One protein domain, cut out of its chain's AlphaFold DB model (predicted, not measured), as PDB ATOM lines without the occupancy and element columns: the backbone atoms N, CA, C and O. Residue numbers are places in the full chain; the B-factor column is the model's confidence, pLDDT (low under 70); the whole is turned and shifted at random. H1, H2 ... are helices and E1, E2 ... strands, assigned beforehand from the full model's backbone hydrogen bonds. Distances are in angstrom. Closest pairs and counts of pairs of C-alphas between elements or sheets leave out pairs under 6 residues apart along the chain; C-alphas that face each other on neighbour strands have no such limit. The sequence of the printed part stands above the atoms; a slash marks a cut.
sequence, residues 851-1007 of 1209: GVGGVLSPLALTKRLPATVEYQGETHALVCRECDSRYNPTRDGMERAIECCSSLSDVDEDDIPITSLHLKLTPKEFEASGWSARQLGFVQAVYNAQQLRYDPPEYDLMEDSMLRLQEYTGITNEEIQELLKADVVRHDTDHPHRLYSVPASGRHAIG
ATOM      1  N   GLY A 851    -425.380 307.605  82.222       48.16
ATOM      2  CA  GLY A 851    -424.614 306.375  82.017       48.16
ATOM      3  C   GLY A 851    -423.237 306.629  81.391       48.16
ATOM      4  O   GLY A 851    -422.912 307.742  80.959       48.16
ATOM      5  N   VAL A 852    -422.423 305.570  81.301       41.19
ATOM      6  CA  VAL A 852    -421.054 305.611  80.754       41.19
ATOM      7  C   VAL A 852    -421.030 306.284  79.372       41.19
ATOM      8  O   VAL A 852    -421.467 305.715  78.376       41.19
ATOM      9  N   GLY A 853    -420.476 307.499  79.311       47.31
ATOM     10  CA  GLY A 853    -420.404 308.311  78.090       47.31
ATOM     11  C   GLY A 853    -421.289 309.564  78.071       47.31
ATOM     12  O   GLY A 853    -421.219 310.308  77.094       47.31
ATOM     13  N   GLY A 854    -422.061 309.837  79.128       53.06
ATOM     14  CA  GLY A 854    -422.879 311.053  79.234       53.06
ATOM     15  C   GLY A 854    -424.248 310.945  78.560       53.06
ATOM     16  O   GLY A 854    -424.771 311.951  78.089       53.06
ATOM     17  N   VAL A 855    -424.808 309.734  78.480       57.03
ATOM     18  CA  VAL A 855    -426.144 309.467  77.920       57.03
ATOM     19  C   VAL A 855    -427.098 309.132  79.060       57.03
ATOM     20  O   VAL A 855    -426.789 308.282  79.892       57.03
ATOM     21  N   LEU A 856    -428.251 309.794  79.102       69.50
ATOM     22  CA  LEU A 856    -429.262 309.566  80.130       69.50
ATOM     23  C   LEU A 856    -429.909 308.184  79.944       69.50
ATOM     24  O   LEU A 856    -430.447 307.895  78.875       69.50
ATOM     25  N   SER A 857    -429.848 307.328  80.968       79.69
ATOM     26  CA  SER A 857    -430.394 305.964  80.907       79.69
ATOM     27  C   SER A 857    -431.609 305.814  81.828       79.69
ATOM     28  O   SER A 857    -431.487 306.113  83.016       79.69
ATOM     29  N   PRO A 858    -432.757 305.302  81.337       83.38
ATOM     30  CA  PRO A 858    -433.912 305.028  82.192       83.38
ATOM     31  C   PRO A 858    -433.593 303.961  83.244       83.38
ATOM     32  O   PRO A 858    -434.044 304.075  84.373       83.38
ATOM     33  N   LEU A 859    -432.724 302.991  82.942       86.19
ATOM     34  CA  LEU A 859    -432.300 301.953  83.891       86.19
ATOM     35  C   LEU A 859    -431.525 302.509  85.103       86.19
ATOM     36  O   LEU A 859    -431.459 301.854  86.136       86.19
ATOM     37  N   ALA A 860    -430.969 303.722  84.995       78.25
ATOM     38  CA  ALA A 860    -430.321 304.433  86.100       78.25
ATOM     39  C   ALA A 860    -431.288 305.305  86.932       78.25
ATOM     40  O   ALA A 860    -430.868 305.885  87.932       78.25
ATOM     41  N   LEU A 861    -432.544 305.447  86.494       75.56
ATOM     42  CA  LEU A 861    -433.570 306.312  87.094       75.56
ATOM     43  C   LEU A 861    -434.805 305.533  87.564       75.56
ATOM     44  O   LEU A 861    -435.480 305.964  88.500       75.56
ATOM     45  N   THR A 862    -435.107 304.418  86.896       78.69
ATOM     46  CA  THR A 862    -436.240 303.550  87.190       78.69
ATOM     47  C   THR A 862    -436.146 303.044  88.612       78.69
ATOM     48  O   THR A 862    -435.105 302.559  89.050       78.69
ATOM     49  N   LYS A 863    -437.266 303.108  89.328       70.38
ATOM     50  CA  LYS A 863    -437.389 302.381  90.589       70.38
ATOM     51  C   LYS A 863    -437.780 300.925  90.383       70.38
ATOM     52  O   LYS A 863    -437.718 300.195  91.356       70.38
ATOM     53  N   ARG A 864    -438.172 300.501  89.176       73.62
ATOM     54  CA  ARG A 864    -438.641 299.140  88.869       73.62
ATOM     55  C   ARG A 864    -437.644 298.375  88.000       73.62
ATOM     56  O   ARG A 864    -437.207 298.898  86.973       73.62
ATOM     57  N   LEU A 865    -437.312 297.154  88.414       83.88
ATOM     58  CA  LEU A 865    -436.514 296.168  87.676       83.88
ATOM     59  C   LEU A 865    -436.980 294.757  88.067       83.88
ATOM     60  O   LEU A 865    -437.318 294.566  89.235       83.88
ATOM     61  N   PRO A 866    -436.897 293.749  87.178       84.88
ATOM     62  CA  PRO A 866    -437.204 292.365  87.537       84.88
ATOM     63  C   PRO A 866    -436.354 291.902  88.726       84.88
ATOM     64  O   PRO A 866    -435.150 292.159  88.761       84.88
ATOM     65  N   ALA A 867    -436.944 291.186  89.687       79.88
ATOM     66  CA  ALA A 867    -436.269 290.808  90.936       79.88
ATOM     67  C   ALA A 867    -434.949 290.025  90.743       79.88
ATOM     68  O   ALA A 867    -434.040 290.130  91.570       79.88
ATOM     69  N   THR A 868    -434.828 289.278  89.641       82.31
ATOM     70  CA  THR A 868    -433.647 288.490  89.245       82.31
ATOM     71  C   THR A 868    -432.576 289.299  88.504       82.31
ATOM     72  O   THR A 868    -431.492 288.779  88.228       82.31
ATOM     73  N   VAL A 869    -432.838 290.578  88.211       87.25
ATOM     74  CA  VAL A 869    -431.970 291.469  87.431       87.25
ATOM     75  C   VAL A 869    -431.503 292.668  88.272       87.25
ATOM     76  O   VAL A 869    -432.224 293.270  89.071       87.25
ATOM     77  N   GLU A 870    -430.242 293.032  88.099       89.25
ATOM     78  CA  GLU A 870    -429.605 294.220  88.663       89.25
ATOM     79  C   GLU A 870    -429.046 295.084  87.529       89.25
ATOM     80  O   GLU A 870    -428.498 294.566  86.557       89.25
ATOM     81  N   TYR A 871    -429.153 296.407  87.645       87.69
ATOM     82  CA  TYR A 871    -428.494 297.339  86.733       87.69
ATOM     83  C   TYR A 871    -427.252 297.950  87.399       87.69
ATOM     84  O   TYR A 871    -427.355 298.679  88.384       87.69
ATOM     85  N   GLN A 872    -426.071 297.694  86.830       83.75
ATOM     86  CA  GLN A 872    -424.796 298.217  87.327       83.75
ATOM     87  C   GLN A 872    -424.385 299.478  86.564       83.75
ATOM     88  O   GLN A 872    -423.797 299.403  85.478       83.75
ATOM     89  N   GLY A 873    -424.647 300.645  87.163       74.25
ATOM     90  CA  GLY A 873    -424.394 301.963  86.566       74.25
ATOM     91  C   GLY A 873    -422.949 302.199  86.112       74.25
ATOM     92  O   GLY A 873    -422.741 302.652  84.987       74.25
ATOM     93  N   GLU A 874    -421.949 301.816  86.920       75.44
ATOM     94  CA  GLU A 874    -420.519 302.013  86.600       75.44
ATOM     95  C   GLU A 874    -420.082 301.346  85.289       75.44
ATOM     96  O   GLU A 874    -419.223 301.859  84.571       75.44
ATOM     97  N   THR A 875    -420.654 300.176  84.989       78.94
ATOM     98  CA  THR A 875    -420.326 299.403  83.780       78.94
ATOM     99  C   THR A 875    -421.393 299.503  82.697       78.94
ATOM    100  O   THR A 875    -421.174 298.983  81.605       78.94
ATOM    101  N   HIS A 876    -422.504 300.192  82.986       84.69
ATOM    102  CA  HIS A 876    -423.698 300.290  82.150       84.69
ATOM    103  C   HIS A 876    -424.105 298.909  81.604       84.69
ATOM    104  O   HIS A 876    -424.070 298.656  80.402       84.69
ATOM    105  N   ALA A 877    -424.416 297.985  82.518       87.50
ATOM    106  CA  ALA A 877    -424.728 296.592  82.208       87.50
ATOM    107  C   ALA A 877    -425.874 296.069  83.083       87.50
ATOM    108  O   ALA A 877    -426.009 296.471  84.239       87.50
ATOM    109  N   LEU A 878    -426.661 295.145  82.534       91.50
ATOM    110  CA  LEU A 878    -427.619 294.340  83.291       91.50
ATOM    111  C   LEU A 878    -426.915 293.078  83.799       91.50
ATOM    112  O   LEU A 878    -426.071 292.514  83.099       91.50
ATOM    113  N   VAL A 879    -427.232 292.640  85.011       91.88
ATOM    114  CA  VAL A 879    -426.597 291.498  85.677       91.88
ATOM    115  C   VAL A 879    -427.675 290.591  86.254       91.88
ATOM    116  O   VAL A 879    -428.578 291.061  86.941       91.88
ATOM    117  N   CYS A 880    -427.592 289.290  85.977       90.50
ATOM    118  CA  CYS A 880    -428.439 288.299  86.639       90.50
ATOM    119  C   CYS A 880    -427.940 288.085  88.077       90.50
ATOM    120  O   CYS A 880    -426.799 287.659  88.265       90.50
ATOM    121  N   ARG A 881    -428.788 288.350  89.078       86.56
ATOM    122  CA  ARG A 881    -428.430 288.286  90.510       86.56
ATOM    123  C   ARG A 881    -428.084 286.882  91.013       86.56
ATOM    124  O   ARG A 881    -427.461 286.750  92.059       86.56
ATOM    125  N   GLU A 882    -428.490 285.837  90.294       86.69
ATOM    126  CA  GLU A 882    -428.275 284.445  90.713       86.69
ATOM    127  C   GLU A 882    -426.921 283.872  90.274       86.69
ATOM    128  O   GLU A 882    -426.389 282.969  90.920       86.69
ATOM    129  N   CYS A 883    -426.354 284.369  89.170       86.44
ATOM    130  CA  CYS A 883    -425.143 283.798  88.570       86.44
ATOM    131  C   CYS A 883    -424.102 284.829  88.098       86.44
ATOM    132  O   CYS A 883    -423.136 284.452  87.429       86.44
ATOM    133  N   ASP A 884    -424.306 286.116  88.394       89.00
ATOM    134  CA  ASP A 884    -423.454 287.255  88.014       89.00
ATOM    135  C   ASP A 884    -423.211 287.427  86.495       89.00
ATOM    136  O   ASP A 884    -422.320 288.174  86.066       89.00
ATOM    137  N   SER A 885    -423.998 286.752  85.648       90.31
ATOM    138  CA  SER A 885    -423.895 286.868  84.188       90.31
ATOM    139  C   SER A 885    -424.302 288.265  83.724       90.31
ATOM    140  O   SER A 885    -425.324 288.796  84.154       90.31
ATOM    141  N   ARG A 886    -423.496 288.860  82.833       92.69
ATOM    142  CA  ARG A 886    -423.641 290.255  82.383       92.69
ATOM    143  C   ARG A 886    -424.209 290.362  80.970       92.69
ATOM    144  O   ARG A 886    -423.760 289.665  80.058       92.69
ATOM    145  N   TYR A 887    -425.116 291.313  80.792       93.06
ATOM    146  CA  TYR A 887    -425.896 291.572  79.588       93.06
ATOM    147  C   TYR A 887    -425.866 293.064  79.228       93.06
ATOM    148  O   TYR A 887    -425.571 293.925  80.061       93.06
ATOM    149  N   ASN A 888    -426.160 293.375  77.966       89.44
ATOM    150  CA  ASN A 888    -426.246 294.759  77.506       89.44
ATOM    151  C   ASN A 888    -427.500 295.446  78.089       89.44
ATOM    152  O   ASN A 888    -428.522 294.782  78.247       89.44
ATOM    153  N   PRO A 889    -427.472 296.763  78.348       87.88
ATOM    154  CA  PRO A 889    -428.623 297.546  78.808       87.88
ATOM    155  C   PRO A 889    -429.549 297.901  77.630       87.88
ATOM    156  O   PRO A 889    -429.715 299.060  77.260       87.88
ATOM    157  N   THR A 890    -430.094 296.876  76.984       88.56
ATOM    158  CA  THR A 890    -430.984 296.952  75.815       88.56
ATOM    159  C   THR A 890    -432.132 295.971  76.008       88.56
ATOM    160  O   THR A 890    -431.941 295.002  76.739       88.56
ATOM    161  N   ARG A 891    -433.260 296.140  75.309       88.06
ATOM    162  CA  ARG A 891    -434.404 295.209  75.321       88.06
ATOM    163  C   ARG A 891    -433.983 293.729  75.277       88.06
ATOM    164  O   ARG A 891    -434.148 293.025  76.269       88.06
ATOM    165  N   ASP A 892    -433.298 293.299  74.212       88.94
ATOM    166  CA  ASP A 892    -432.765 291.930  74.059       88.94
ATOM    167  C   ASP A 892    -431.874 291.490  75.238       88.94
ATOM    168  O   ASP A 892    -431.703 290.308  75.510       88.94
ATOM    169  N   GLY A 893    -431.212 292.440  75.901       90.75
ATOM    170  CA  GLY A 893    -430.337 292.188  77.040       90.75
ATOM    171  C   GLY A 893    -431.097 292.053  78.355       90.75
ATOM    172  O   GLY A 893    -430.666 291.272  79.196       90.75
ATOM    173  N   MET A 894    -432.229 292.749  78.508       92.19
ATOM    174  CA  MET A 894    -433.174 292.581  79.613       92.19
ATOM    175  C   MET A 894    -433.867 291.224  79.521       92.19
ATOM    176  O   MET A 894    -433.789 290.446  80.469       92.19
ATOM    177  N   GLU A 895    -434.434 290.894  78.356       90.62
ATOM    178  CA  GLU A 895    -435.050 289.586  78.086       90.62
ATOM    179  C   GLU A 895    -434.059 288.450  78.406       90.62
ATOM    180  O   GLU A 895    -434.344 287.574  79.219       90.62
ATOM    181  N   ARG A 896    -432.820 288.535  77.900       91.19
ATOM    182  CA  ARG A 896    -431.762 287.541  78.176       91.19
ATOM    183  C   ARG A 896    -431.220 287.540  79.611       91.19
ATOM    184  O   ARG A 896    -430.605 286.546  80.000       91.19
ATOM    185  N   ALA A 897    -431.363 288.632  80.363       91.38
ATOM    186  CA  ALA A 897    -430.977 288.688  81.775       91.38
ATOM    187  C   ALA A 897    -432.028 287.997  82.655       91.38
ATOM    188  O   ALA A 897    -431.650 287.283  83.584       91.38
ATOM    189  N   ILE A 898    -433.313 288.145  82.313       88.88
ATOM    190  CA  ILE A 898    -434.432 287.407  82.913       88.88
ATOM    191  C   ILE A 898    -434.296 285.910  82.590       88.88
ATOM    192  O   ILE A 898    -434.144 285.097  83.502       88.88
ATOM    193  N   GLU A 899    -434.228 285.550  81.303       89.19
ATOM    194  CA  GLU A 899    -434.104 284.162  80.814       89.19
ATOM    195  C   GLU A 899    -432.801 283.448  81.233       89.19
ATOM    196  O   GLU A 899    -432.600 282.269  80.939       89.19
ATOM    197  N   CYS A 900    -431.874 284.144  81.898       89.25
ATOM    198  CA  CYS A 900    -430.625 283.555  82.367       89.25
ATOM    199  C   CYS A 900    -430.849 282.487  83.449       89.25
ATOM    200  O   CYS A 900    -430.211 281.431  83.418       89.25
ATOM    201  N   CYS A 901    -431.709 282.790  84.424       84.31
ATOM    202  CA  CYS A 901    -432.033 281.908  85.554       84.31
ATOM    203  C   CYS A 901    -433.531 281.930  85.932       84.31
ATOM    204  O   CYS A 901    -433.940 281.218  86.840       84.31
ATOM    205  N   SER A 902    -434.352 282.691  85.204       83.88
ATOM    206  CA  SER A 902    -435.805 282.791  85.368       83.88
ATOM    207  C   SER A 902    -436.492 282.673  83.996       83.88
ATOM    208  O   SER A 902    -435.851 282.300  83.012       83.88
ATOM    209  N   SER A 903    -437.784 282.979  83.913       79.56
ATOM    210  CA  SER A 903    -438.562 283.014  82.671       79.56
ATOM    211  C   SER A 903    -439.303 284.343  82.550       79.56
ATOM    212  O   SER A 903    -439.704 284.928  83.554       79.56
ATOM    213  N   LEU A 904    -439.541 284.803  81.319       71.81
ATOM    214  CA  LEU A 904    -440.401 285.965  81.064       71.81
ATOM    215  C   LEU A 904    -441.836 285.749  81.580       71.81
ATOM    216  O   LEU A 904    -442.461 286.708  82.008       71.81
ATOM    217  N   SER A 905    -442.322 284.500  81.622       70.38
ATOM    218  CA  SER A 905    -443.612 284.141  82.244       70.38
ATOM    219  C   SER A 905    -443.664 284.382  83.752       70.38
ATOM    220  O   SER A 905    -444.747 284.511  84.320       70.38
ATOM    221  N   ASP A 906    -442.504 284.399  84.405       69.25
ATOM    222  CA  ASP A 906    -442.396 284.390  85.861       69.25
ATOM    223  C   ASP A 906    -442.141 285.803  86.405       69.25
ATOM    224  O   ASP A 906    -442.171 286.003  87.620       69.25
ATOM    225  N   VAL A 907    -441.929 286.786  85.525       66.69
ATOM    226  CA  VAL A 907    -441.720 288.210  85.823       66.69
ATOM    227  C   VAL A 907    -443.010 288.982  85.541       66.69
ATOM    228  O   VAL A 907    -443.710 288.700  84.577       66.69
ATOM    229  N   ASP A 908    -443.349 289.950  86.396       72.31
ATOM    230  CA  ASP A 908    -444.473 290.854  86.130       72.31
ATOM    231  C   ASP A 908    -444.074 291.842  85.017       72.31
ATOM    232  O   ASP A 908    -443.025 292.480  85.113       72.31
ATOM    233  N   GLU A 909    -444.877 291.978  83.958       72.31
ATOM    234  CA  GLU A 909    -444.578 292.895  82.842       72.31
ATOM    235  C   GLU A 909    -444.447 294.350  83.332       72.31
ATOM    236  O   GLU A 909    -443.609 295.097  82.829       72.31
ATOM    237  N   ASP A 910    -445.187 294.718  84.389       75.25
ATOM    238  CA  ASP A 910    -445.135 296.013  85.092       75.25
ATOM    239  C   ASP A 910    -443.715 296.322  85.652       75.25
ATOM    240  O   ASP A 910    -443.368 297.495  85.860       75.25
ATOM    241  N   ASP A 911    -442.890 295.291  85.891       79.62
ATOM    242  CA  ASP A 911    -441.513 295.362  86.410       79.62
ATOM    243  C   ASP A 911    -440.429 295.353  85.313       79.62
ATOM    244  O   ASP A 911    -439.245 295.475  85.640       79.62
ATOM    245  N   ILE A 912    -440.795 295.257  84.029       87.31
ATOM    246  CA  ILE A 912    -439.863 295.364  82.893       87.31
ATOM    247  C   ILE A 912    -439.852 296.826  82.397       87.31
ATOM    248  O   ILE A 912    -440.763 297.239  81.681       87.31
ATOM    249  N   PRO A 913    -438.853 297.653  82.772       89.69
ATOM    250  CA  PRO A 913    -438.807 299.054  82.368       89.69
ATOM    251  C   PRO A 913    -438.331 299.232  80.924       89.69
ATOM    252  O   PRO A 913    -437.537 298.441  80.412       89.69
ATOM    253  N   ILE A 914    -438.694 300.370  80.326       90.75
ATOM    254  CA  ILE A 914    -438.060 300.862  79.095       90.75
ATOM    255  C   ILE A 914    -436.531 300.902  79.256       90.75
ATOM    256  O   ILE A 914    -436.008 301.485  80.210       90.75
ATOM    257  N   THR A 915    -435.783 300.295  78.331       87.06
ATOM    258  CA  THR A 915    -434.313 300.206  78.458       87.06
ATOM    259  C   THR A 915    -433.564 301.421  77.906       87.06
ATOM    260  O   THR A 915    -432.425 301.678  78.309       87.06
ATOM    261  N   SER A 916    -434.183 302.220  77.028       82.38
ATOM    262  CA  SER A 916    -433.517 303.334  76.335       82.38
ATOM    263  C   SER A 916    -434.346 304.623  76.258       82.38
ATOM    264  O   SER A 916    -435.558 304.610  76.055       82.38
ATOM    265  N   LEU A 917    -433.666 305.770  76.389       81.31
ATOM    266  CA  LEU A 917    -434.238 307.101  76.184       81.31
ATOM    267  C   LEU A 917    -433.476 307.816  75.066       81.31
ATOM    268  O   LEU A 917    -432.323 308.211  75.218       81.31
ATOM    269  N   HIS A 918    -434.144 307.984  73.926       78.81
ATOM    270  CA  HIS A 918    -433.605 308.532  72.674       78.81
ATOM    271  C   HIS A 918    -433.345 310.059  72.684       78.81
ATOM    272  O   HIS A 918    -433.598 310.733  71.687       78.81
ATOM    273  N   LEU A 919    -432.857 310.615  73.799       80.94
ATOM    274  CA  LEU A 919    -432.670 312.057  73.991       80.94
ATOM    275  C   LEU A 919    -431.574 312.613  73.064       80.94
ATOM    276  O   LEU A 919    -430.431 312.156  73.089       80.94
ATOM    277  N   LYS A 920    -431.917 313.619  72.247       78.56
ATOM    278  CA  LYS A 920    -431.042 314.146  71.173       78.56
ATOM    279  C   LYS A 920    -430.193 315.358  71.576       78.56
ATOM    280  O   LYS A 920    -429.447 315.880  70.748       78.56
ATOM    281  N   LEU A 921    -430.289 315.801  72.828       79.44
ATOM    282  CA  LEU A 921    -429.569 316.964  73.349       79.44
ATOM    283  C   LEU A 921    -428.073 316.686  73.537       79.44
ATOM    284  O   LEU A 921    -427.678 315.671  74.108       79.44
ATOM    285  N   THR A 922    -427.224 317.640  73.156       78.31
ATOM    286  CA  THR A 922    -425.847 317.681  73.670       78.31
ATOM    287  C   THR A 922    -425.826 318.189  75.121       78.31
ATOM    288  O   THR A 922    -426.729 318.932  75.513       78.31
ATOM    289  N   PRO A 923    -424.774 317.908  75.920       73.25
ATOM    290  CA  PRO A 923    -424.692 318.379  77.310       73.25
ATOM    291  C   PRO A 923    -424.884 319.895  77.485       73.25
ATOM    292  O   PRO A 923    -425.466 320.343  78.464       73.25
ATOM    293  N   LYS A 924    -424.476 320.701  76.495       73.62
ATOM    294  CA  LYS A 924    -424.670 322.162  76.516       73.62
ATOM    295  C   LYS A 924    -426.103 322.601  76.234       73.62
ATOM    296  O   LYS A 924    -426.495 323.682  76.657       73.62
ATOM    297  N   GLU A 925    -426.849 321.820  75.461       78.44
ATOM    298  CA  GLU A 925    -428.265 322.079  75.187       78.44
ATOM    299  C   GLU A 925    -429.120 321.603  76.364       78.44
ATOM    300  O   GLU A 925    -430.057 322.298  76.744       78.44
ATOM    301  N   PHE A 926    -428.717 320.505  77.013       76.81
ATOM    302  CA  PHE A 926    -429.248 320.066  78.302       76.81
ATOM    303  C   PHE A 926    -429.080 321.153  79.381       76.81
ATOM    304  O   PHE A 926    -430.081 321.636  79.906       76.81
ATOM    305  N   GLU A 927    -427.852 321.638  79.626       73.88
ATOM    306  CA  GLU A 927    -427.571 322.763  80.546       73.88
ATOM    307  C   GLU A 927    -428.390 324.029  80.214       73.88
ATOM    308  O   GLU A 927    -428.813 324.762  81.107       73.88
ATOM    309  N   ALA A 928    -428.612 324.309  78.924       78.50
ATOM    310  CA  ALA A 928    -429.348 325.489  78.470       78.50
ATOM    311  C   ALA A 928    -430.880 325.345  78.545       78.50
ATOM    312  O   ALA A 928    -431.575 326.358  78.445       78.50
ATOM    313  N   SER A 929    -431.404 324.126  78.705       80.12
ATOM    314  CA  SER A 929    -432.847 323.848  78.731       80.12
ATOM    315  C   SER A 929    -433.538 324.370  79.997       80.12
ATOM    316  O   SER A 929    -434.698 324.775  79.939       80.12
ATOM    317  N   GLY A 930    -432.820 324.381  81.128       81.00
ATOM    318  CA  GLY A 930    -433.355 324.724  82.448       81.00
ATOM    319  C   GLY A 930    -434.213 323.638  83.113       81.00
ATOM    320  O   GLY A 930    -434.804 323.924  84.151       81.00
ATOM    321  N   TRP A 931    -434.282 322.430  82.545       86.69
ATOM    322  CA  TRP A 931    -435.070 321.298  83.054       86.69
ATOM    323  C   TRP A 931    -434.186 320.216  83.691       86.69
ATOM    324  O   TRP A 931    -433.033 320.040  83.295       86.69
ATOM    325  N   SER A 932    -434.727 319.467  84.659       86.19
ATOM    326  CA  SER A 932    -434.024 318.349  85.302       86.19
ATOM    327  C   SER A 932    -433.823 317.156  84.352       86.19
ATOM    328  O   SER A 932    -434.540 316.983  83.360       86.19
ATOM    329  N   ALA A 933    -432.870 316.280  84.689       79.62
ATOM    330  CA  ALA A 933    -432.655 315.011  83.989       79.62
ATOM    331  C   ALA A 933    -433.935 314.157  83.934       79.62
ATOM    332  O   ALA A 933    -434.290 313.630  82.881       79.62
ATOM    333  N   ARG A 934    -434.668 314.083  85.052       86.50
ATOM    334  CA  ARG A 934    -435.936 313.345  85.166       86.50
ATOM    335  C   ARG A 934    -437.043 314.002  84.351       86.50
ATOM    336  O   ARG A 934    -437.761 313.307  83.641       86.50
ATOM    337  N   GLN A 935    -437.128 315.333  84.378       90.94
ATOM    338  CA  GLN A 935    -438.072 316.109  83.573       90.94
ATOM    339  C   GLN A 935    -437.873 315.859  82.073       90.94
ATOM    340  O   GLN A 935    -438.819 315.467  81.394       90.94
ATOM    341  N   LEU A 936    -436.652 315.996  81.546       89.00
ATOM    342  CA  LEU A 936    -436.375 315.731  80.127       89.00
ATOM    343  C   LEU A 936    -436.480 314.244  79.764       89.00
ATOM    344  O   LEU A 936    -436.950 313.917  78.674       89.00
ATOM    345  N   GLY A 937    -436.096 313.346  80.677       88.25
ATOM    346  CA  GLY A 937    -436.277 311.903  80.529       88.25
ATOM    347  C   GLY A 937    -437.751 311.519  80.390       88.25
ATOM    348  O   GLY A 937    -438.097 310.785  79.469       88.25
ATOM    349  N   PHE A 938    -438.629 312.077  81.227       93.00
ATOM    350  CA  PHE A 938    -440.078 311.882  81.139       93.00
ATOM    351  C   PHE A 938    -440.673 312.463  79.854       93.00
ATOM    352  O   PHE A 938    -441.430 311.771  79.179       93.00
ATOM    353  N   VAL A 939    -440.291 313.683  79.454       93.44
ATOM    354  CA  VAL A 939    -440.743 314.272  78.178       93.44
ATOM    355  C   VAL A 939    -440.326 313.382  76.999       93.44
ATOM    356  O   VAL A 939    -441.147 313.082  76.137       93.44
ATOM    357  N   GLN A 940    -439.084 312.889  76.974       92.19
ATOM    358  CA  GLN A 940    -438.624 311.962  75.935       92.19
ATOM    359  C   GLN A 940    -439.336 310.601  76.008       92.19
ATOM    360  O   GLN A 940    -439.589 310.000  74.964       92.19
ATOM    361  N   ALA A 941    -439.672 310.110  77.207       93.31
ATOM    362  CA  ALA A 941    -440.390 308.853  77.398       93.31
ATOM    363  C   ALA A 941    -441.816 308.928  76.842       93.31
ATOM    364  O   ALA A 941    -442.178 308.108  76.000       93.31
ATOM    365  N   VAL A 942    -442.579 309.949  77.250       94.50
ATOM    366  CA  VAL A 942    -443.923 310.239  76.728       94.50
ATOM    367  C   VAL A 942    -443.865 310.423  75.214       94.50
ATOM    368  O   VAL A 942    -444.666 309.830  74.501       94.50
ATOM    369  N   TYR A 943    -442.876 311.162  74.703       92.00
ATOM    370  CA  TYR A 943    -442.740 311.370  73.265       92.00
ATOM    371  C   TYR A 943    -442.424 310.083  72.485       92.00
ATOM    372  O   TYR A 943    -442.939 309.883  71.390       92.00
ATOM    373  N   ASN A 944    -441.601 309.183  73.028       91.56
ATOM    374  CA  ASN A 944    -441.333 307.892  72.390       91.56
ATOM    375  C   ASN A 944    -442.585 306.998  72.370       91.56
ATOM    376  O   ASN A 944    -442.845 306.363  71.350       91.56
ATOM    377  N   ALA A 945    -443.374 306.992  73.449       92.31
ATOM    378  CA  ALA A 945    -444.649 306.276  73.532       92.31
ATOM    379  C   ALA A 945    -445.693 306.834  72.543       92.31
ATOM    380  O   ALA A 945    -446.259 306.083  71.755       92.31
ATOM    381  N   GLN A 946    -445.852 308.161  72.497       90.94
ATOM    382  CA  GLN A 946    -446.660 308.906  71.517       90.94
ATOM    383  C   GLN A 946    -446.241 308.634  70.058       90.94
ATOM    384  O   GLN A 946    -446.998 308.883  69.129       90.94
ATOM    385  N   GLN A 947    -445.018 308.156  69.826       87.88
ATOM    386  CA  GLN A 947    -444.480 307.837  68.501       87.88
ATOM    387  C   GLN A 947    -444.366 306.323  68.254       87.88
ATOM    388  O   GLN A 947    -443.666 305.930  67.320       87.88
ATOM    389  N   LEU A 948    -445.002 305.494  69.095       89.62
ATOM    390  CA  LEU A 948    -444.994 304.026  69.026       89.62
ATOM    391  C   LEU A 948    -443.569 303.445  68.866       89.62
ATOM    392  O   LEU A 948    -443.319 302.569  68.042       89.62
ATOM    393  N   ARG A 949    -442.603 303.990  69.626       89.12
ATOM    394  CA  ARG A 949    -441.178 303.584  69.597       89.12
ATOM    395  C   ARG A 949    -440.805 302.527  70.644       89.12
ATOM    396  O   ARG A 949    -439.628 302.181  70.728       89.12
ATOM    397  N   TYR A 950    -441.758 302.087  71.461       89.94
ATOM    398  CA  TYR A 950    -441.588 300.989  72.411       89.94
ATOM    399  C   TYR A 950    -442.392 299.784  71.939       89.94
ATOM    400  O   TYR A 950    -443.430 299.948  71.300       89.94
ATOM    401  N   ASP A 951    -441.898 298.600  72.277       85.06
ATOM    402  CA  ASP A 951    -442.558 297.329  72.016       85.06
ATOM    403  C   ASP A 951    -442.922 296.654  73.354       85.06
ATOM    404  O   ASP A 951    -442.177 296.798  74.333       85.06
ATOM    405  N   PRO A 952    -443.969 295.811  73.398       81.69
ATOM    406  CA  PRO A 952    -444.179 294.892  74.510       81.69
ATOM    407  C   PRO A 952    -442.961 293.963  74.718       81.69
ATOM    408  O   PRO A 952    -442.389 293.479  73.727       81.69
ATOM    409  N   PRO A 953    -442.560 293.668  75.972       80.62
ATOM    410  CA  PRO A 953    -443.224 294.044  77.231       80.62
ATOM    411  C   PRO A 953    -442.735 295.365  77.877       80.62
ATOM    412  O   PRO A 953    -443.139 295.664  78.999       80.62
ATOM    413  N   GLU A 954    -441.865 296.157  77.226       85.56
ATOM    414  CA  GLU A 954    -441.298 297.381  77.837       85.56
ATOM    415  C   GLU A 954    -442.357 298.474  78.086       85.56
ATOM    416  O   GLU A 954    -442.339 299.123  79.136       85.56
ATOM    417  N   TYR A 955    -443.231 298.713  77.097       91.19
ATOM    418  CA  TYR A 955    -444.392 299.612  77.175       91.19
ATOM    419  C   TYR A 955    -445.284 299.470  75.923       91.19
ATOM    420  O   TYR A 955    -444.772 299.576  74.806       91.19
ATOM    421  N   ASP A 956    -446.602 299.331  76.089       90.38
ATOM    422  CA  ASP A 956    -447.612 299.380  75.014       90.38
ATOM    423  C   ASP A 956    -448.600 300.540  75.224       90.38
ATOM    424  O   ASP A 956    -449.339 300.569  76.204       90.38
ATOM    425  N   LEU A 957    -448.698 301.477  74.274       90.50
ATOM    426  CA  LEU A 957    -449.643 302.600  74.364       90.50
ATOM    427  C   LEU A 957    -451.114 302.147  74.503       90.50
ATOM    428  O   LEU A 957    -451.912 302.866  75.114       90.50
ATOM    429  N   MET A 958    -451.475 300.978  73.957       88.75
ATOM    430  CA  MET A 958    -452.845 300.446  73.959       88.75
ATOM    431  C   MET A 958    -453.286 299.824  75.287       88.75
ATOM    432  O   MET A 958    -454.488 299.746  75.540       88.75
ATOM    433  N   GLU A 959    -452.348 299.416  76.140       82.75
ATOM    434  CA  GLU A 959    -452.630 298.723  77.408       82.75
ATOM    435  C   GLU A 959    -452.065 299.484  78.622       82.75
ATOM    436  O   GLU A 959    -452.653 299.457  79.705       82.75
ATOM    437  N   ASP A 960    -450.946 300.199  78.454       85.56
ATOM    438  CA  ASP A 960    -450.175 300.770  79.552       85.56
ATOM    439  C   ASP A 960    -450.472 302.239  79.840       85.56
ATOM    440  O   ASP A 960    -450.210 303.166  79.065       85.56
ATOM    441  N   SER A 961    -450.876 302.478  81.084       89.00
ATOM    442  CA  SER A 961    -450.904 303.806  81.684       89.00
ATOM    443  C   SER A 961    -449.519 304.461  81.671       89.00
ATOM    444  O   SER A 961    -448.549 303.894  82.179       89.00
ATOM    445  N   MET A 962    -449.427 305.722  81.231       91.50
ATOM    446  CA  MET A 962    -448.183 306.503  81.300       91.50
ATOM    447  C   MET A 962    -447.708 306.794  82.738       91.50
ATOM    448  O   MET A 962    -446.654 307.400  82.923       91.50
ATOM    449  N   LEU A 963    -448.436 306.331  83.763       85.25
ATOM    450  CA  LEU A 963    -447.902 306.185  85.120       85.25
ATOM    451  C   LEU A 963    -446.657 305.274  85.155       85.25
ATOM    452  O   LEU A 963    -445.697 305.644  85.827       85.25
ATOM    453  N   ARG A 964    -446.601 304.184  84.362       84.94
ATOM    454  CA  ARG A 964    -445.393 303.336  84.228       84.94
ATOM    455  C   ARG A 964    -444.177 304.177  83.812       84.94
ATOM    456  O   ARG A 964    -443.115 304.098  84.420       84.94
ATOM    457  N   LEU A 965    -444.353 305.088  82.848       90.25
ATOM    458  CA  LEU A 965    -443.290 305.997  82.394       90.25
ATOM    459  C   LEU A 965    -442.846 307.002  83.473       90.25
ATOM    460  O   LEU A 965    -441.685 307.414  83.467       90.25
ATOM    461  N   GLN A 966    -443.723 307.389  84.410       88.00
ATOM    462  CA  GLN A 966    -443.337 308.215  85.566       88.00
ATOM    463  C   GLN A 966    -442.426 307.428  86.515       88.00
ATOM    464  O   GLN A 966    -441.386 307.928  86.942       88.00
ATOM    465  N   GLU A 967    -442.772 306.170  86.789       82.56
ATOM    466  CA  GLU A 967    -442.004 305.274  87.661       82.56
ATOM    467  C   GLU A 967    -440.642 304.893  87.053       82.56
ATOM    468  O   GLU A 967    -439.637 304.860  87.769       82.56
ATOM    469  N   TYR A 968    -440.580 304.689  85.732       86.81
ATOM    470  CA  TYR A 968    -439.343 304.379  84.998       86.81
ATOM    471  C   TYR A 968    -438.393 305.576  84.843       86.81
ATOM    472  O   TYR A 968    -437.194 305.392  84.647       86.81
ATOM    473  N   THR A 969    -438.901 306.806  84.935       86.81
ATOM    474  CA  THR A 969    -438.083 308.035  84.858       86.81
ATOM    475  C   THR A 969    -437.806 308.654  86.230       86.81
ATOM    476  O   THR A 969    -436.994 309.575  86.336       86.81
ATOM    477  N   GLY A 970    -438.453 308.148  87.285       79.94
ATOM    478  CA  GLY A 970    -438.303 308.609  88.666       79.94
ATOM    479  C   GLY A 970    -438.811 310.034  88.921       79.94
ATOM    480  O   GLY A 970    -438.497 310.602  89.969       79.94
ATOM    481  N   ILE A 971    -439.546 310.624  87.973       83.69
ATOM    482  CA  ILE A 971    -440.049 312.003  88.031       83.69
ATOM    483  C   ILE A 971    -441.118 312.161  89.123       83.69
ATOM    484  O   ILE A 971    -441.975 311.292  89.298       83.69
ATOM    485  N   THR A 972    -441.103 313.275  89.861       81.25
ATOM    486  CA  THR A 972    -442.128 313.528  90.890       81.25
ATOM    487  C   THR A 972    -443.390 314.191  90.328       81.25
ATOM    488  O   THR A 972    -443.397 314.806  89.260       81.25
ATOM    489  N   ASN A 973    -444.488 314.120  91.089       77.94
ATOM    490  CA  ASN A 973    -445.722 314.828  90.743       77.94
ATOM    491  C   ASN A 973    -445.512 316.349  90.668       77.94
ATOM    492  O   ASN A 973    -446.109 317.003  89.816       77.94
ATOM    493  N   GLU A 974    -444.663 316.925  91.518       77.00
ATOM    494  CA  GLU A 974    -444.307 318.346  91.481       77.00
ATOM    495  C   GLU A 974    -443.603 318.708  90.168       77.00
ATOM    496  O   GLU A 974    -444.023 319.661  89.508       77.00
ATOM    497  N   GLU A 975    -442.609 317.915  89.750       87.25
ATOM    498  CA  GLU A 975    -441.887 318.093  88.483       87.25
ATOM    499  C   GLU A 975    -442.832 318.001  87.267       87.25
ATOM    500  O   GLU A 975    -442.749 318.832  86.358       87.25
ATOM    501  N   ILE A 976    -443.784 317.057  87.266       86.19
ATOM    502  CA  ILE A 976    -444.826 316.951  86.225       86.19
ATOM    503  C   ILE A 976    -445.716 318.202  86.210       86.19
ATOM    504  O   ILE A 976    -446.041 318.730  85.145       86.19
ATOM    505  N   GLN A 977    -446.101 318.724  87.379       80.44
ATOM    506  CA  GLN A 977    -446.897 319.952  87.468       80.44
ATOM    507  C   GLN A 977    -446.138 321.197  86.987       80.44
ATOM    508  O   GLN A 977    -446.778 322.200  86.674       80.44
ATOM    509  N   GLU A 978    -444.807 321.188  86.932       91.44
ATOM    510  CA  GLU A 978    -444.020 322.249  86.288       91.44
ATOM    511  C   GLU A 978    -444.025 322.111  84.763       91.44
ATOM    512  O   GLU A 978    -444.308 323.094  84.073       91.44
ATOM    513  N   LEU A 979    -443.829 320.894  84.245       93.19
ATOM    514  CA  LEU A 979    -443.906 320.594  82.808       93.19
ATOM    515  C   LEU A 979    -445.276 320.956  82.209       93.19
ATOM    516  O   LEU A 979    -445.334 321.574  81.144       93.19
ATOM    517  N   LEU A 980    -446.367 320.645  82.921       88.69
ATOM    518  CA  LEU A 980    -447.735 321.018  82.536       88.69
ATOM    519  C   LEU A 980    -447.941 322.545  82.528       88.69
ATOM    520  O   LEU A 980    -448.536 323.090  81.601       88.69
ATOM    521  N   LYS A 981    -447.429 323.273  83.534       90.56
ATOM    522  CA  LYS A 981    -447.543 324.748  83.602       90.56
ATOM    523  C   LYS A 981    -446.741 325.460  82.513       90.56
ATOM    524  O   LYS A 981    -447.103 326.573  82.137       90.56
ATOM    525  N   ALA A 982    -445.650 324.853  82.059       89.62
ATOM    526  CA  ALA A 982    -444.800 325.380  81.000       89.62
ATOM    527  C   ALA A 982    -445.235 324.950  79.586       89.62
ATOM    528  O   ALA A 982    -444.571 325.327  78.622       89.62
ATOM    529  N   ASP A 983    -446.328 324.183  79.459       89.19
ATOM    530  CA  ASP A 983    -446.794 323.581  78.201       89.19
ATOM    531  C   ASP A 983    -445.699 322.743  77.506       89.19
ATOM    532  O   ASP A 983    -445.586 322.727  76.285       89.19
ATOM    533  N   VAL A 984    -444.842 322.074  78.286       92.25
ATOM    534  CA  VAL A 984    -443.793 321.150  77.800       92.25
ATOM    535  C   VAL A 984    -444.342 319.723  77.696       92.25
ATOM    536  O   VAL A 984    -443.902 318.943  76.857       92.25
ATOM    537  N   VAL A 985    -445.356 319.412  78.504       92.94
ATOM    538  CA  VAL A 985    -446.204 318.218  78.420       92.94
ATOM    539  C   VAL A 985    -447.656 318.677  78.571       92.94
ATOM    540  O   VAL A 985    -447.917 319.663  79.260       92.94
ATOM    541  N   ARG A 986    -448.601 317.962  77.960       91.56
ATOM    542  CA  ARG A 986    -450.050 318.098  78.180       91.56
ATOM    543  C   ARG A 986    -450.611 316.803  78.749       91.56
ATOM    544  O   ARG A 986    -450.075 315.735  78.478       91.56
ATOM    545  N   HIS A 987    -451.661 316.906  79.556       89.69
ATOM    546  CA  HIS A 987    -452.471 315.768  79.996       89.69
ATOM    547  C   HIS A 987    -453.689 315.691  79.076       89.69
ATOM    548  O   HIS A 987    -454.373 316.703  78.925       89.69
ATOM    549  N   ASP A 988    -453.911 314.533  78.453       82.31
ATOM    550  CA  ASP A 988    -454.978 314.363  77.459       82.31
ATOM    551  C   ASP A 988    -456.227 313.761  78.113       82.31
ATOM    552  O   ASP A 988    -457.296 314.368  78.138       82.31
ATOM    553  N   THR A 989    -456.073 312.570  78.695       77.19
ATOM    554  CA  THR A 989    -457.160 311.779  79.280       77.19
ATOM    555  C   THR A 989    -456.641 310.878  80.407       77.19
ATOM    556  O   THR A 989    -455.447 310.584  80.494       77.19
ATOM    557  N   ASP A 990    -457.555 310.448  81.278       72.19
ATOM    558  CA  ASP A 990    -457.355 309.379  82.270       72.19
ATOM    559  C   ASP A 990    -458.155 308.102  81.921       72.19
ATOM    560  O   ASP A 990    -458.212 307.174  82.727       72.19
ATOM    561  N   HIS A 991    -458.775 308.052  80.736       64.00
ATOM    562  CA  HIS A 991    -459.619 306.957  80.250       64.00
ATOM    563  C   HIS A 991    -459.243 306.569  78.802       64.00
ATOM    564  O   HIS A 991    -459.187 307.466  77.955       64.00
ATOM    565  N   PRO A 992    -459.052 305.272  78.472       63.97
ATOM    566  CA  PRO A 992    -459.144 304.105  79.367       63.97
ATOM    567  C   PRO A 992    -458.039 304.064  80.439       63.97
ATOM    568  O   PRO A 992    -458.250 303.524  81.523       63.97
ATOM    569  N   HIS A 993    -456.913 304.728  80.183       79.19
ATOM    570  CA  HIS A 993    -455.812 304.932  81.123       79.19
ATOM    571  C   HIS A 993    -455.197 306.325  80.953       79.19
ATOM    572  O   HIS A 993    -455.597 307.102  80.085       79.19
ATOM    573  N   ARG A 994    -454.236 306.671  81.818       83.38
ATOM    574  CA  ARG A 994    -453.597 307.992  81.826       83.38
ATOM    575  C   ARG A 994    -452.666 308.182  80.636       83.38
ATOM    576  O   ARG A 994    -451.671 307.467  80.517       83.38
ATOM    577  N   LEU A 995    -452.941 309.219  79.847       89.38
ATOM    578  CA  LEU A 995    -452.138 309.644  78.704       89.38
ATOM    579  C   LEU A 995    -451.656 311.090  78.847       89.38
ATOM    580  O   LEU A 995    -452.372 311.986  79.306       89.38
ATOM    581  N   TYR A 996    -450.429 311.307  78.392       94.38
ATOM    582  CA  TYR A 996    -449.808 312.612  78.227       94.38
ATOM    583  C   TYR A 996    -449.339 312.781  76.780       94.38
ATOM    584  O   TYR A 996    -449.003 311.801  76.116       94.38
ATOM    585  N   SER A 997    -449.241 314.026  76.322       93.31
ATOM    586  CA  SER A 997    -448.742 314.398  74.994       93.31
ATOM    587  C   SER A 997    -447.608 315.408  75.071       93.31
ATOM    588  O   SER A 997    -447.577 316.256  75.965       93.31
ATOM    589  N   VAL A 998    -446.702 315.374  74.093       92.12
ATOM    590  CA  VAL A 998    -445.588 316.324  73.973       92.12
ATOM    591  C   VAL A 998    -445.850 317.331  72.839       92.12
ATOM    592  O   VAL A 998    -445.635 317.015  71.663       92.12
ATOM    593  N   PRO A 999    -446.300 318.564  73.160       86.38
ATOM    594  CA  PRO A 999    -446.496 319.630  72.173       86.38
ATOM    595  C   PRO A 999    -445.160 320.164  71.624       86.38
ATOM    596  O   PRO A 999    -444.081 319.815  72.106       86.38
ATOM    597  N   ALA A1000    -445.213 321.059  70.630       84.25
ATOM    598  CA  ALA A1000    -444.028 321.615  69.961       84.25
ATOM    599  C   ALA A1000    -442.971 322.219  70.910       84.25
ATOM    600  O   ALA A1000    -441.769 322.054  70.692       84.25
ATOM    601  N   SER A1001    -443.408 322.875  71.984       85.62
ATOM    602  CA  SER A1001    -442.581 323.370  73.097       85.62
ATOM    603  C   SER A1001    -441.821 322.247  73.807       85.62
ATOM    604  O   SER A1001    -440.628 322.386  74.079       85.62
ATOM    605  N   GLY A1002    -442.486 321.117  74.047       88.00
ATOM    606  CA  GLY A1002    -441.887 319.900  74.585       88.00
ATOM    607  C   GLY A1002    -440.860 319.276  73.647       88.00
ATOM    608  O   GLY A1002    -439.727 319.033  74.057       88.00
ATOM    609  N   ARG A1003    -441.206 319.116  72.363       87.56
ATOM    610  CA  ARG A1003    -440.284 318.585  71.338       87.56
ATOM    611  C   ARG A1003    -439.031 319.453  71.195       87.56
ATOM    612  O   ARG A1003    -437.924 318.927  71.092       87.56
ATOM    613  N   HIS A1004    -439.181 320.777  71.280       85.12
ATOM    614  CA  HIS A1004    -438.050 321.703  71.313       85.12
ATOM    615  C   HIS A1004    -437.163 321.503  72.553       85.12
ATOM    616  O   HIS A1004    -435.939 321.504  72.419       85.12
ATOM    617  N   ALA A1005    -437.755 321.280  73.733       86.50
ATOM    618  CA  ALA A1005    -437.015 321.050  74.977       86.50
ATOM    619  C   ALA A1005    -436.153 319.772  74.946       86.50
ATOM    620  O   ALA A1005    -435.062 319.784  75.507       86.50
ATOM    621  N   ILE A1006    -436.589 318.710  74.253       87.56
ATOM    622  CA  ILE A1006    -435.823 317.454  74.068       87.56
ATOM    623  C   ILE A1006    -434.932 317.430  72.808       87.56
ATOM    624  O   ILE A1006    -434.267 316.432  72.529       87.56
ATOM    625  N   GLY A1007    -434.877 318.532  72.051       81.06
ATOM    626  CA  GLY A1007    -434.015 318.664  70.869       81.06
ATOM    627  C   GLY A1007    -434.516 317.928  69.622       81.06
ATOM    628  O   GLY A1007    -433.745 317.726  68.682       81.06
TER     629      GLY A1007
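Overview. This is residues 851 to 1007 of the 1209 residues of an uncharacterized protein of Halobacterium sp. DL1 (UniProt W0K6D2). Two unequal lobes sit side by side: a small one in which H1 packs on the hairpin E1 E2, and a larger one in which H3 is in the middle, with H4, H5, H6 and the hairpin E3 E4 around it and H2 out at its rim. The long unnamed stretch of residues 899 to 922 runs from the small lobe to the larger. The printed part has 157 residues with six named helices and four named strands, in the order E1 E2 H1 H2 H3 H4 H5 E3 E4 H6; each sheet is an antiparallel pair. The class is mixed, helices and strands, with under half of the residues in named elements. The whole is compact, with a radius of gyration of the C-alphas of 15.7 A and spans of 46 by 39 by 24 A.

Along the chain. After residues 851 to 868, which hold no named element, E1 is residues 869 to 872, with C-alpha 869 at (-431.970, 291.469, 87.431). E2 is residues 877 to 880 and H1 residues 891 to 898, 10.9 A long. H2 is residues 923 to 929. H3, the longest helix, is residues 933 to 946, 19.7 A from C-alpha 933 at (-432.655, 315.011, 83.989) to C-alpha 946. H4 is residues 963 to 969 and H5 residues 973 to 981, 12.4 A long. E3 is residues 986 to 989 and E4 residues 995 to 997. H6 is residues 1000 to 1005, with C-alpha 1005 at (-437.015, 321.050, 74.977).

Arrangement. H3 is the hub. It touches H4 at a steep tilt of 46 degrees, opposite ways; the closest C-alphas, of Phe 938 and Thr 969, are 5.7 A apart. H3 only just touches H6, with 3 pairs of C-alphas within 8 A, the closest those of Val 939 and Gly 1002 at 6.8 A. With residue 935 alone H3 only just touches H5, also with 3 pairs, Gln 935 and Glu 975 having the closest C-alphas at 6.5 A. The closest C-alphas of H3 and E4 are those of Val 942 and Tyr 996, 6.5 A apart. In the hairpin E3 and E4, N 986 and O 997 are within hydrogen-bond range at 2.8 A. H2 and H6 are close but not clearly touching, the C-alphas of Ser 929 and Ala 1005 being 6.3 A apart. In the hairpin E1 and E2, N 870 and O 879 are within hydrogen-bond range at 2.8 A. The closest C-alphas of E2 and H1 are those of Cys 880 and Ala 897, 5.5 A apart; H1 and H3 are apart. In H1, H2, H3, H4, H5 and H6 every O i to N i+4 pair is within hydrogen-bond range.

Size, cuts and confidence. The two C-alphas farthest apart, of Cys 883 and Lys 981, are 46.9 A apart. The printed part has no cut. The links H1 to H2 and H3 to H4 are long. The mean pLDDT of the printed part is 83.5, and residues 851 to 856, 906 to 907 and 991 to 992 are under 70.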